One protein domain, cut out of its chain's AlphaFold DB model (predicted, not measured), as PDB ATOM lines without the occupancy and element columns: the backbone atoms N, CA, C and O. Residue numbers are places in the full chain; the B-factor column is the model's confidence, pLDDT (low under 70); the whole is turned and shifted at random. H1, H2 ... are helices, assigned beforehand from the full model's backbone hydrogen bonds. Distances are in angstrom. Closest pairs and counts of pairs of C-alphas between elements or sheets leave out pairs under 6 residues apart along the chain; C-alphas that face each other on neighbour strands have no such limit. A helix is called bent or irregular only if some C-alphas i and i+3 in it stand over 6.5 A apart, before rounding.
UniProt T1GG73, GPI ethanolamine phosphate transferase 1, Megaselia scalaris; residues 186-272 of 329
ATOM      1  N   LYS A 186      36.404  -5.784 -28.640       84.25
ATOM      2  CA  LYS A 186      37.310  -6.923 -28.408       84.25
ATOM      3  C   LYS A 186      38.527  -6.546 -27.563       84.25
ATOM      4  O   LYS A 186      38.829  -7.224 -26.587       84.25
ATOM      5  N   ASN A 187      39.196  -5.444 -27.899       79.62
ATOM      6  CA  ASN A 187      40.413  -5.013 -27.200       79.62
ATOM      7  C   ASN A 187      40.126  -4.526 -25.775       79.62
ATOM      8  O   ASN A 187      40.867  -4.852 -24.848       79.62
ATOM      9  N   ILE A 188      39.033  -3.780 -25.587       84.75
ATOM     10  CA  ILE A 188      38.598  -3.307 -24.266       84.75
ATOM     11  C   ILE A 188      38.218  -4.503 -23.396       84.75
ATOM     12  O   ILE A 188      38.658  -4.607 -22.255       84.75
ATOM     13  N   LEU A 189      37.446  -5.436 -23.953       85.19
ATOM     14  CA  LEU A 189      37.019  -6.643 -23.265       85.19
ATOM     15  C   LEU A 189      38.217  -7.501 -22.851       85.19
ATOM     16  O   LEU A 189      38.280  -7.953 -21.709       85.19
ATOM     17  N   LEU A 190      39.194  -7.669 -23.747       84.25
ATOM     18  CA  LEU A 190      40.445  -8.360 -23.453       84.25
ATOM     19  C   LEU A 190      41.193  -7.681 -22.297       84.25
ATOM     20  O   LEU A 190      41.556  -8.347 -21.330       84.25
ATOM     21  N   PHE A 191      41.369  -6.359 -22.355       85.81
ATOM     22  CA  PHE A 191      42.038  -5.594 -21.302       85.81
ATOM     23  C   PHE A 191      41.327  -5.722 -19.946       85.81
ATOM     24  O   PHE A 191      41.965  -6.031 -18.937       85.81
ATOM     25  N   CYS A 192      40.004  -5.541 -19.916       88.75
ATOM     26  CA  CYS A 192      39.195  -5.685 -18.707       88.75
ATOM     27  C   CYS A 192      39.290  -7.101 -18.131       88.75
ATOM     28  O   CYS A 192      39.442  -7.264 -16.922       88.75
ATOM     29  N   THR A 193      39.265  -8.121 -18.989       86.62
ATOM     30  CA  THR A 193      39.373  -9.527 -18.580       86.62
ATOM     31  C   THR A 193      40.738  -9.821 -17.956       86.62
ATOM     32  O   THR A 193      40.808 -10.406 -16.875       86.62
ATOM     33  N   VAL A 194      41.829  -9.351 -18.571       85.56
ATOM     34  CA  VAL A 194      43.186  -9.477 -18.010       85.56
ATOM     35  C   VAL A 194      43.285  -8.766 -16.659       85.56
ATOM     36  O   VAL A 194      43.785  -9.346 -15.694       85.56
ATOM     37  N   MET A 195      42.754  -7.545 -16.548       86.12
ATOM     38  CA  MET A 195      42.742  -6.800 -15.284       86.12
ATOM     39  C   MET A 195      41.929  -7.499 -14.193       86.12
ATOM     40  O   MET A 195      42.361  -7.508 -13.041       86.12
ATOM     41  N   THR A 196      40.796  -8.116 -14.531       89.81
ATOM     42  CA  THR A 196      40.005  -8.945 -13.611       89.81
ATOM     43  C   THR A 196      40.832 -10.112 -13.084       89.81
ATOM     44  O   THR A 196      40.909 -10.294 -11.869       89.81
ATOM     45  N   PHE A 197      41.487 -10.882 -13.960       85.81
ATOM     46  CA  PHE A 197      42.295 -12.030 -13.537       85.81
ATOM     47  C   PHE A 197      43.484 -11.615 -12.667       85.81
ATOM     48  O   PHE A 197      43.726 -12.232 -11.630       85.81
ATOM     49  N   LEU A 198      44.185 -10.539 -13.031       84.12
ATOM     50  CA  LEU A 198      45.271  -9.997 -12.212       84.12
ATOM     51  C   LEU A 198      44.767  -9.562 -10.833       84.12
ATOM     52  O   LEU A 198      45.327  -9.973  -9.816       84.12
ATOM     53  N   GLY A 199      43.683  -8.784 -10.788       86.56
ATOM     54  CA  GLY A 199      43.062  -8.361  -9.536       86.56
ATOM     55  C   GLY A 199      42.644  -9.555  -8.675       86.56
ATOM     56  O   GLY A 199      42.874  -9.556  -7.467       86.56
ATOM     57  N   TRP A 200      42.102 -10.606  -9.292       86.00
ATOM     58  CA  TRP A 200      41.690 -11.823  -8.598       86.00
ATOM     59  C   TRP A 200      42.875 -12.562  -7.967       86.00
ATOM     60  O   TRP A 200      42.803 -12.964  -6.807       86.00
ATOM     61  N   ILE A 201      43.998 -12.676  -8.682       81.81
ATOM     62  CA  ILE A 201      45.234 -13.268  -8.146       81.81
ATOM     63  C   ILE A 201      45.737 -12.462  -6.943       81.81
ATOM     64  O   ILE A 201      46.027 -13.040  -5.893       81.81
ATOM     65  N   PHE A 202      45.797 -11.130  -7.053       79.81
ATOM     66  CA  PHE A 202      46.205 -10.278  -5.931       79.81
ATOM     67  C   PHE A 202      45.264 -10.413  -4.735       79.81
ATOM     68  O   PHE A 202      45.731 -10.511  -3.601       79.81
ATOM     69  N   TYR A 203      43.954 -10.468  -4.976       81.25
ATOM     70  CA  TYR A 203      42.960 -10.680  -3.932       81.25
ATOM     71  C   TYR A 203      43.179 -12.015  -3.205       81.25
ATOM     72  O   TYR A 203      43.261 -12.043  -1.975       81.25
ATOM     73  N   LEU A 204      43.370 -13.115  -3.942       79.88
ATOM     74  CA  LEU A 204      43.658 -14.429  -3.357       79.88
ATOM     75  C   LEU A 204      44.949 -14.430  -2.528       79.88
ATOM     76  O   LEU A 204      44.984 -15.025  -1.449       79.88
ATOM     77  N   LEU A 205      45.994 -13.729  -2.974       73.56
ATOM     78  CA  LEU A 205      47.227 -13.580  -2.197       73.56
ATOM     79  C   LEU A 205      46.979 -12.870  -0.855       73.56
ATOM     80  O   LEU A 205      47.516 -13.306   0.164       73.56
ATOM     81  N   GLN A 206      46.131 -11.834  -0.815       73.75
ATOM     82  CA  GLN A 206      45.757 -11.176   0.448       73.75
ATOM     83  C   GLN A 206      45.017 -12.127   1.392       73.75
ATOM     84  O   GLN A 206      45.319 -12.168   2.589       73.75
ATOM     85  N   VAL A 207      44.077 -12.913   0.854       74.56
ATOM     86  CA  VAL A 207      43.318 -13.916   1.617       74.56
ATOM     87  C   VAL A 207      44.258 -14.949   2.237       74.56
ATOM     88  O   VAL A 207      44.159 -15.254   3.429       74.56
ATOM     89  N   LEU A 208      45.211 -15.464   1.456       71.38
ATOM     90  CA  LEU A 208      46.175 -16.466   1.916       71.38
ATOM     91  C   LEU A 208      47.093 -15.936   3.021       71.38
ATOM     92  O   LEU A 208      47.396 -16.669   3.965       71.38
ATOM     93  N   GLN A 209      47.476 -14.660   2.951       67.12
ATOM     94  CA  GLN A 209      48.305 -14.004   3.965       67.12
ATOM     95  C   GLN A 209      47.566 -13.734   5.290       67.12
ATOM     96  O   GLN A 209      48.183 -13.206   6.210       67.12
ATOM     97  N   ARG A 210      46.277 -14.102   5.427       62.31
ATOM     98  CA  ARG A 210      45.456 -13.901   6.645       62.31
ATOM     99  C   ARG A 210      45.396 -12.442   7.141       62.31
ATOM    100  O   ARG A 210      44.925 -12.198   8.245       62.31
ATOM    101  N   ASN A 211      45.782 -11.473   6.313       58.75
ATOM    102  CA  ASN A 211      45.831 -10.047   6.658       58.75
ATOM    103  C   ASN A 211      44.517  -9.319   6.334       58.75
ATOM    104  O   ASN A 211      44.523  -8.155   5.940       58.75
ATOM    105  N   LEU A 212      43.378 -10.002   6.453       58.38
ATOM    106  CA  LEU A 212      42.095  -9.451   6.039       58.38
ATOM    107  C   LEU A 212      41.316  -8.891   7.223       58.38
ATOM    108  O   LEU A 212      40.531  -9.588   7.860       58.38
ATOM    109  N   HIS A 213      41.480  -7.592   7.458       59.47
ATOM    110  CA  HIS A 213      40.508  -6.797   8.201       59.47
ATOM    111  C   HIS A 213      39.759  -5.894   7.226       59.47
ATOM    112  O   HIS A 213      40.108  -4.735   7.022       59.47
ATOM    113  N   PHE A 214      38.716  -6.434   6.599       61.62
ATOM    114  CA  PHE A 214      37.857  -5.638   5.733       61.62
ATOM    115  C   PHE A 214      36.827  -4.873   6.563       61.62
ATOM    116  O   PHE A 214      35.946  -5.461   7.189       61.62
ATOM    117  N   LYS A 215      36.886  -3.541   6.517       66.31
ATOM    118  CA  LYS A 215      35.751  -2.706   6.922       66.31
ATOM    119  C   LYS A 215      34.718  -2.749   5.798       66.31
ATOM    120  O   LYS A 215      34.749  -1.909   4.903       66.31
ATOM    121  N   LEU A 216      33.822  -3.740   5.844       68.31
ATOM    122  CA  LEU A 216      32.784  -3.981   4.826       68.31
ATOM    123  C   LEU A 216      32.066  -2.684   4.420       68.31
ATOM    124  O   LEU A 216      31.961  -2.385   3.237       68.31
ATOM    125  N   GLN A 217      31.673  -1.858   5.392       72.81
ATOM    126  CA  GLN A 217      30.982  -0.591   5.143       72.81
ATOM    127  C   GLN A 217      31.806   0.402   4.300       72.81
ATOM    128  O   GLN A 217      31.258   1.075   3.433       72.81
ATOM    129  N   GLN A 218      33.124   0.481   4.504       74.62
ATOM    130  CA  GLN A 218      34.000   1.398   3.764       74.62
ATOM    131  C   GLN A 218      34.240   0.919   2.324       74.62
ATOM    132  O   GLN A 218      34.254   1.736   1.402       74.62
ATOM    133  N   LEU A 219      34.346  -0.398   2.127       76.00
ATOM    134  CA  LEU A 219      34.412  -1.020   0.803       76.00
ATOM    135  C   LEU A 219      33.130  -0.780   0.006       76.00
ATOM    136  O   LEU A 219      33.213  -0.318  -1.129       76.00
ATOM    137  N   PHE A 220      31.956  -1.007   0.608       78.06
ATOM    138  CA  PHE A 220      30.674  -0.750  -0.054       78.06
ATOM    139  C   PHE A 220      30.565   0.709  -0.520       78.06
ATOM    140  O   PHE A 220      30.269   0.955  -1.690       78.06
ATOM    141  N   MET A 221      30.911   1.679   0.331       80.44
ATOM    142  CA  MET A 221      30.875   3.097  -0.049       80.44
ATOM    143  C   MET A 221      31.843   3.427  -1.193       80.44
ATOM    144  O   MET A 221      31.460   4.121  -2.134       80.44
ATOM    145  N   LYS A 222      33.074   2.894  -1.166       82.06
ATOM    146  CA  LYS A 222      34.038   3.080  -2.264       82.06
ATOM    147  C   LYS A 222      33.537   2.450  -3.563       82.06
ATOM    148  O   LYS A 222      33.580   3.107  -4.598       82.06
ATOM    149  N   THR A 223      33.009   1.224  -3.520       82.44
ATOM    150  CA  THR A 223      32.468   0.563  -4.720       82.44
ATOM    151  C   THR A 223      31.348   1.369  -5.364       82.44
ATOM    152  O   THR A 223      31.400   1.595  -6.567       82.44
ATOM    153  N   ILE A 224      30.404   1.903  -4.581       84.25
ATOM    154  CA  ILE A 224      29.312   2.738  -5.102       84.25
ATOM    155  C   ILE A 224      29.863   3.984  -5.810       84.25
ATOM    156  O   ILE A 224      29.443   4.294  -6.925       84.25
ATOM    157  N   ILE A 225      30.839   4.670  -5.206       85.06
ATOM    158  CA  ILE A 225      31.429   5.890  -5.778       85.06
ATOM    159  C   ILE A 225      32.157   5.585  -7.094       85.06
ATOM    160  O   ILE A 225      31.883   6.224  -8.108       85.06
ATOM    161  N   PHE A 226      33.046   4.589  -7.112       85.56
ATOM    162  CA  PHE A 226      33.868   4.279  -8.287       85.56
ATOM    163  C   PHE A 226      33.085   3.635  -9.437       85.56
ATOM    164  O   PHE A 226      33.479   3.778 -10.590       85.56
ATOM    165  N   ILE A 227      31.974   2.954  -9.143       89.06
ATOM    166  CA  ILE A 227      31.106   2.338 -10.154       89.06
ATOM    167  C   ILE A 227      30.093   3.349 -10.724       89.06
ATOM    168  O   ILE A 227      29.653   3.195 -11.862       89.06
ATOM    169  N   SER A 228      29.752   4.413  -9.986       86.62
ATOM    170  CA  SER A 228      28.749   5.397 -10.422       86.62
ATOM    171  C   SER A 228      29.081   6.044 -11.775       86.62
ATOM    172  O   SER A 228      28.241   6.066 -12.671       86.62
ATOM    173  N   ILE A 229      30.323   6.496 -11.960       86.56
ATOM    174  CA  ILE A 229      30.799   7.136 -13.195       86.56
ATOM    175  C   ILE A 229      30.738   6.178 -14.402       86.56
ATOM    176  O   ILE A 229      30.104   6.532 -15.398       86.56
ATOM    177  N   PRO A 230      31.330   4.967 -14.364       86.94
ATOM    178  CA  PRO A 230      31.270   4.045 -15.495       86.94
ATOM    179  C   PRO A 230      29.848   3.553 -15.782       86.94
ATOM    180  O   PRO A 230      29.517   3.396 -16.953       86.94
ATOM    181  N   ILE A 231      28.976   3.387 -14.778       88.75
ATOM    182  CA  ILE A 231      27.555   3.076 -15.021       88.75
ATOM    183  C   ILE A 231      26.870   4.197 -15.810       88.75
ATOM    184  O   ILE A 231      26.138   3.910 -16.757       88.75
ATOM    185  N   ILE A 232      27.118   5.464 -15.460       87.50
ATOM    186  CA  ILE A 232      26.562   6.607 -16.196       87.50
ATOM    187  C   ILE A 232      27.048   6.584 -17.650       87.50
ATOM    188  O   ILE A 232      26.239   6.728 -18.564       87.50
ATOM    189  N   ILE A 233      28.343   6.338 -17.881       85.00
ATOM    190  CA  ILE A 233      28.914   6.241 -19.234       85.00
ATOM    191  C   ILE A 233      28.288   5.076 -20.015       85.00
ATOM    192  O   ILE A 233      27.892   5.259 -21.163       85.00
ATOM    193  N   ILE A 234      28.143   3.901 -19.395       87.12
ATOM    194  CA  ILE A 234      27.516   2.712 -19.996       87.12
ATOM    195  C   ILE A 234      26.072   3.008 -20.408       87.12
ATOM    196  O   ILE A 234      25.663   2.654 -21.515       87.12
ATOM    197  N   PHE A 235      25.313   3.687 -19.544       86.31
ATOM    198  CA  PHE A 235      23.925   4.050 -19.813       86.31
ATOM    199  C   PHE A 235      23.811   5.087 -20.938       86.31
ATOM    200  O   PHE A 235      23.012   4.909 -21.858       86.31
ATOM    201  N   LEU A 236      24.647   6.132 -20.916       85.44
ATOM    202  CA  LEU A 236      24.693   7.159 -21.964       85.44
ATOM    203  C   LEU A 236      25.115   6.583 -23.323       85.44
ATOM    204  O   LEU A 236      24.600   6.994 -24.362       85.44
ATOM    205  N   GLN A 237      26.033   5.618 -23.322       83.31
ATOM    206  CA  GLN A 237      26.543   4.979 -24.532       83.31
ATOM    207  C   GLN A 237      25.678   3.791 -24.996       83.31
ATOM    208  O   GLN A 237      25.911   3.276 -26.085       83.31
ATOM    209  N   LYS A 238      24.662   3.381 -24.218       84.75
ATOM    210  CA  LYS A 238      23.766   2.237 -24.498       84.75
ATOM    211  C   LYS A 238      24.512   0.933 -24.800       84.75
ATOM    212  O   LYS A 238      24.139   0.178 -25.695       84.75
ATOM    213  N   ILE A 239      25.570   0.670 -24.039       84.62
ATOM    214  CA  ILE A 239      26.384  -0.538 -24.203       84.62
ATOM    215  C   ILE A 239      25.550  -1.777 -23.808       84.62
ATOM    216  O   ILE A 239      24.846  -1.723 -22.794       84.62
ATOM    217  N   PRO A 240      25.623  -2.898 -24.559       86.44
ATOM    218  CA  PRO A 240      24.976  -4.154 -24.182       86.44
ATOM    219  C   PRO A 240      25.352  -4.605 -22.765       86.44
ATOM    220  O   PRO A 240      26.507  -4.490 -22.351       86.44
ATOM    221  N   LEU A 241      24.386  -5.169 -22.032       86.56
ATOM    222  CA  LEU A 241      24.572  -5.576 -20.631       86.56
ATOM    223  C   LEU A 241      25.711  -6.586 -20.446       86.56
ATOM    224  O   LEU A 241      26.435  -6.522 -19.455       86.56
ATOM    225  N   GLU A 242      25.897  -7.477 -21.420       87.31
ATOM    226  CA  GLU A 242      26.982  -8.459 -21.424       87.31
ATOM    227  C   GLU A 242      28.347  -7.768 -21.359       87.31
ATOM    228  O   GLU A 242      29.167  -8.084 -20.505       87.31
ATOM    229  N   ILE A 243      28.561  -6.750 -22.194       87.44
ATOM    230  CA  ILE A 243      29.819  -5.999 -22.260       87.44
ATOM    231  C   ILE A 243      29.988  -5.127 -21.011       87.44
ATOM    232  O   ILE A 243      31.077  -5.054 -20.441       87.44
ATOM    233  N   ALA A 244      28.901  -4.507 -20.542       90.31
ATOM    234  CA  ALA A 244      28.895  -3.706 -19.323       90.31
ATOM    235  C   ALA A 244      29.369  -4.507 -18.097       90.31
ATOM    236  O   ALA A 244      30.159  -3.994 -17.300       90.31
ATOM    237  N   PHE A 245      28.941  -5.768 -17.968       90.19
ATOM    238  CA  PHE A 245      29.374  -6.651 -16.884       90.19
ATOM    239  C   PHE A 245      30.900  -6.797 -16.846       90.19
ATOM    240  O   PHE A 245      31.517  -6.573 -15.802       90.19
ATOM    241  N   TYR A 246      31.524  -7.096 -17.988       89.44
ATOM    242  CA  TYR A 246      32.975  -7.264 -18.056       89.44
ATOM    243  C   TYR A 246      33.750  -5.966 -17.818       89.44
ATOM    244  O   TYR A 246      34.845  -6.020 -17.262       89.44
ATOM    245  N   ILE A 247      33.203  -4.806 -18.195       89.94
ATOM    246  CA  ILE A 247      33.834  -3.502 -17.934       89.94
ATOM    247  C   ILE A 247      33.817  -3.166 -16.434       89.94
ATOM    248  O   ILE A 247      34.789  -2.619 -15.911       89.94
ATOM    249  N   LEU A 248      32.735  -3.501 -15.725       90.94
ATOM    250  CA  LEU A 248      32.575  -3.188 -14.301       90.94
ATOM    251  C   LEU A 248      33.319  -4.159 -13.375       90.94
ATOM    252  O   LEU A 248      33.808  -3.754 -12.319       90.94
ATOM    253  N   LEU A 249      33.431  -5.427 -13.770       90.00
ATOM    254  CA  LEU A 249      34.066  -6.483 -12.982       90.00
ATOM    255  C   LEU A 249      35.482  -6.144 -12.460       90.00
ATOM    256  O   LEU A 249      35.700  -6.286 -11.251       90.00
ATOM    257  N   PRO A 250      36.443  -5.657 -13.278       91.81
ATOM    258  CA  PRO A 250      37.779  -5.345 -12.780       91.81
ATOM    259  C   PRO A 250      37.750  -4.235 -11.723       91.81
ATOM    260  O   PRO A 250      38.487  -4.312 -10.745       91.81
ATOM    261  N   ILE A 251      36.871  -3.236 -11.855       89.56
ATOM    262  CA  ILE A 251      36.770  -2.121 -10.899       89.56
ATOM    263  C   ILE A 251      36.412  -2.642  -9.504       89.56
ATOM    264  O   ILE A 251      37.060  -2.279  -8.523       89.56
ATOM    265  N   VAL A 252      35.426  -3.539  -9.415       88.94
ATOM    266  CA  VAL A 252      34.997  -4.143  -8.142       88.94
ATOM    267  C   VAL A 252      36.159  -4.876  -7.469       88.94
ATOM    268  O   VAL A 252      36.426  -4.673  -6.282       88.94
ATOM    269  N   ILE A 253      36.876  -5.701  -8.232       88.12
ATOM    270  CA  ILE A 253      37.973  -6.522  -7.711       88.12
ATOM    271  C   ILE A 253      39.144  -5.641  -7.264       88.12
ATOM    272  O   ILE A 253      39.679  -5.826  -6.170       88.12
ATOM    273  N   TRP A 254      39.526  -4.645  -8.063       88.75
ATOM    274  CA  TRP A 254      40.657  -3.774  -7.744       88.75
ATOM    275  C   TRP A 254      40.397  -2.857  -6.546       88.75
ATOM    276  O   TRP A 254      41.335  -2.553  -5.809       88.75
ATOM    277  N   ILE A 255      39.143  -2.482  -6.272       86.75
ATOM    278  CA  ILE A 255      38.784  -1.772  -5.033       86.75
ATOM    279  C   ILE A 255      39.013  -2.662  -3.808       86.75
ATOM    280  O   ILE A 255      39.583  -2.201  -2.818       86.75
ATOM    281  N   ALA A 256      38.629  -3.941  -3.882       83.00
ATOM    282  CA  ALA A 256      38.877  -4.897  -2.803       83.00
ATOM    283  C   ALA A 256      40.383  -5.109  -2.563       83.00
ATOM    284  O   ALA A 256      40.822  -5.196  -1.417       83.00
ATOM    285  N   VAL A 257      41.181  -5.130  -3.634       84.31
ATOM    286  CA  VAL A 257      42.646  -5.235  -3.557       84.31
ATOM    287  C   VAL A 257      43.282  -3.961  -2.979       84.31
ATOM    288  O   VAL A 257      44.216  -4.051  -2.179       84.31
ATOM    289  N   GLY A 258      42.784  -2.780  -3.351       80.81
ATOM    290  CA  GLY A 258      43.377  -1.481  -3.023       80.81
ATOM    291  C   GLY A 258      43.529  -1.192  -1.525       80.81
ATOM    292  O   GLY A 258      44.532  -0.599  -1.131       80.81
ATOM    293  N   GLU A 259      42.602  -1.653  -0.677       73.38
ATOM    294  CA  GLU A 259      42.647  -1.404   0.780       73.38
ATOM    295  C   GLU A 259      43.920  -1.944   1.445       73.38
ATOM    296  O   GLU A 259      44.457  -1.327   2.362       73.38
ATOM    297  N   ASN A 260      44.443  -3.074   0.958       71.12
ATOM    298  CA  ASN A 260      45.612  -3.745   1.533       71.12
ATOM    299  C   ASN A 260      46.810  -3.772   0.569       71.12
ATOM    300  O   ASN A 260      47.784  -4.491   0.805       71.12
ATOM    301  N   PHE A 261      46.774  -2.993  -0.517       68.56
ATOM    302  CA  PHE A 261      47.815  -3.023  -1.550       68.56
ATOM    303  C   PHE A 261      49.198  -2.628  -1.009       68.56
ATOM    304  O   PHE A 261      50.204  -3.252  -1.345       68.56
ATOM    305  N   GLY A 262      49.253  -1.665  -0.082       67.25
ATOM    306  CA  GLY A 262      50.497  -1.283   0.597       67.25
ATOM    307  C   GLY A 262      51.103  -2.401   1.458       67.25
ATOM    308  O   GLY A 262      52.327  -2.510   1.556       67.25
ATOM    309  N   LEU A 263      50.269  -3.275   2.037       63.94
ATOM    310  CA  LEU A 263      50.722  -4.449   2.792       63.94
ATOM    311  C   LEU A 263      51.256  -5.537   1.858       63.94
ATOM    312  O   LEU A 263      52.264  -6.162   2.184       63.94
ATOM    313  N   ILE A 264      50.644  -5.710   0.678       62.44
ATOM    314  CA  ILE A 264      51.192  -6.579  -0.370       62.44
ATOM    315  C   ILE A 264      52.576  -6.085  -0.771       62.44
ATOM    316  O   ILE A 264      53.501  -6.873  -0.707       62.44
ATOM    317  N   LEU A 265      52.764  -4.811  -1.136       64.00
ATOM    318  CA  LEU A 265      54.080  -4.330  -1.592       64.00
ATOM    319  C   LEU A 265      55.184  -4.556  -0.544       64.00
ATOM    320  O   LEU A 265      56.316  -4.900  -0.882       64.00
ATOM    321  N   LYS A 266      54.838  -4.400   0.737       63.31
ATOM    322  CA  LYS A 266      55.758  -4.623   1.855       63.31
ATOM    323  C   LYS A 266      56.066  -6.112   2.070       63.31
ATOM    324  O   LYS A 266      57.221  -6.449   2.312       63.31
ATOM    325  N   ASN A 267      55.069  -6.985   1.920       57.97
ATOM    326  CA  ASN A 267      55.210  -8.441   2.045       57.97
ATOM    327  C   ASN A 267      55.684  -9.130   0.755       57.97
ATOM    328  O   ASN A 267      56.189 -10.238   0.811       57.97
ATOM    329  N   VAL A 268      55.583  -8.509  -0.419       57.88
ATOM    330  CA  VAL A 268      56.173  -9.018  -1.669       57.88
ATOM    331  C   VAL A 268      57.694  -8.997  -1.571       57.88
ATOM    332  O   VAL A 268      58.361  -9.835  -2.160       57.88
ATOM    333  N   ARG A 269      58.245  -8.101  -0.745       51.81
ATOM    334  CA  ARG A 269      59.666  -8.098  -0.394       51.81
ATOM    335  C   ARG A 269      60.073  -9.279   0.505       51.81
ATOM    336  O   ARG A 269      61.260  -9.576   0.573       51.81
ATOM    337  N   THR A 270      59.123  -9.927   1.192       51.88
ATOM    338  CA  THR A 270      59.349 -11.132   2.018       51.88
ATOM    339  C   THR A 270      58.868 -12.420   1.350       51.88
ATOM    340  O   THR A 270      59.367 -13.492   1.680       51.88
ATOM    341  N   PHE A 271      57.941 -12.339   0.393       52.88
ATOM    342  CA  PHE A 271      57.662 -13.423  -0.538       52.88
ATOM    343  C   PHE A 271      58.907 -13.650  -1.387       52.88
ATOM    344  O   PHE A 271      59.412 -12.736  -2.037       52.88
ATOM    345  N   GLU A 272      59.405 -14.883  -1.403       58.78
ATOM    346  CA  GLU A 272      60.441 -15.259  -2.351       58.78
ATOM    347  C   GLU A 272      59.899 -14.972  -3.750       58.78
ATOM    348  O   GLU A 272      58.881 -15.546  -4.145       58.78
TER     349      GLU A 272
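What this domain is: This is residues 186 to 272 of the 329 residues of the protein "GPI ethanolamine phosphate transferase 1" of Megaselia scalaris (UniProt T1GG73). Three long helices lie side by side in one flat layer, with H3 in the middle between H1 and H2. The short helix H4 follows H3 at one end of this layer, near the end of H1. The printed part has 87 residues with four named helices, H1, H2, H3 and H4 along the chain, and no named strand; the class is all helix. It is only just loose, close to compact, with a radius of gyration of the C-alphas of 14.7 A, and its outline is flat, spanning 46 by 30 by 15 A.

Where its parts are: H1, the longest helix, is residues 186 to 208, 33.0 A long, from C-alpha 186 at (37.310, -6.923, -28.408). H3 is residues 241 to 258, 26.1 A long; it is only just irregular, with C-alphas 247 and 250 6.7 A apart. H2 is residues 216 to 237, 31.3 A long, with a kink of 32 degrees near residue 229. H4 is residues 261 to 268, 10.3 A long, ending with C-alpha 268 at (56.173, -9.018, -1.669).

How they stand to each other: H1 touches H3, their closest C-alphas being those of Thr 196 and Pro 250, 4.3 A apart. They run the same way at a shallow tilt of 34 degrees, only just short of steep. H2 and H3 touch as a helical hairpin, opposite ways at a shallow tilt of 31 degrees; their closest C-alphas, of Thr 223 and Val 252, are 6.3 A apart. H1 and H2 are apart. H4 is close to H1 but not clearly touching, with the C-alphas of Gln 206 and Ile 264 closest at 7.2 A; H3 and H4 meet only through their link. Every O i to N i+4 pair is within hydrogen-bond range in H1 and H4, against 16 of 18 in H2 and 11 of 14 in H3.

The domain as a whole: The two C-alphas farthest apart, of Leu 236 and Glu 272, are 46.5 A apart. The printed part has no cut, and no link is long. The model's pLDDT is under 70 at residues 209 to 216 and 261 to 272.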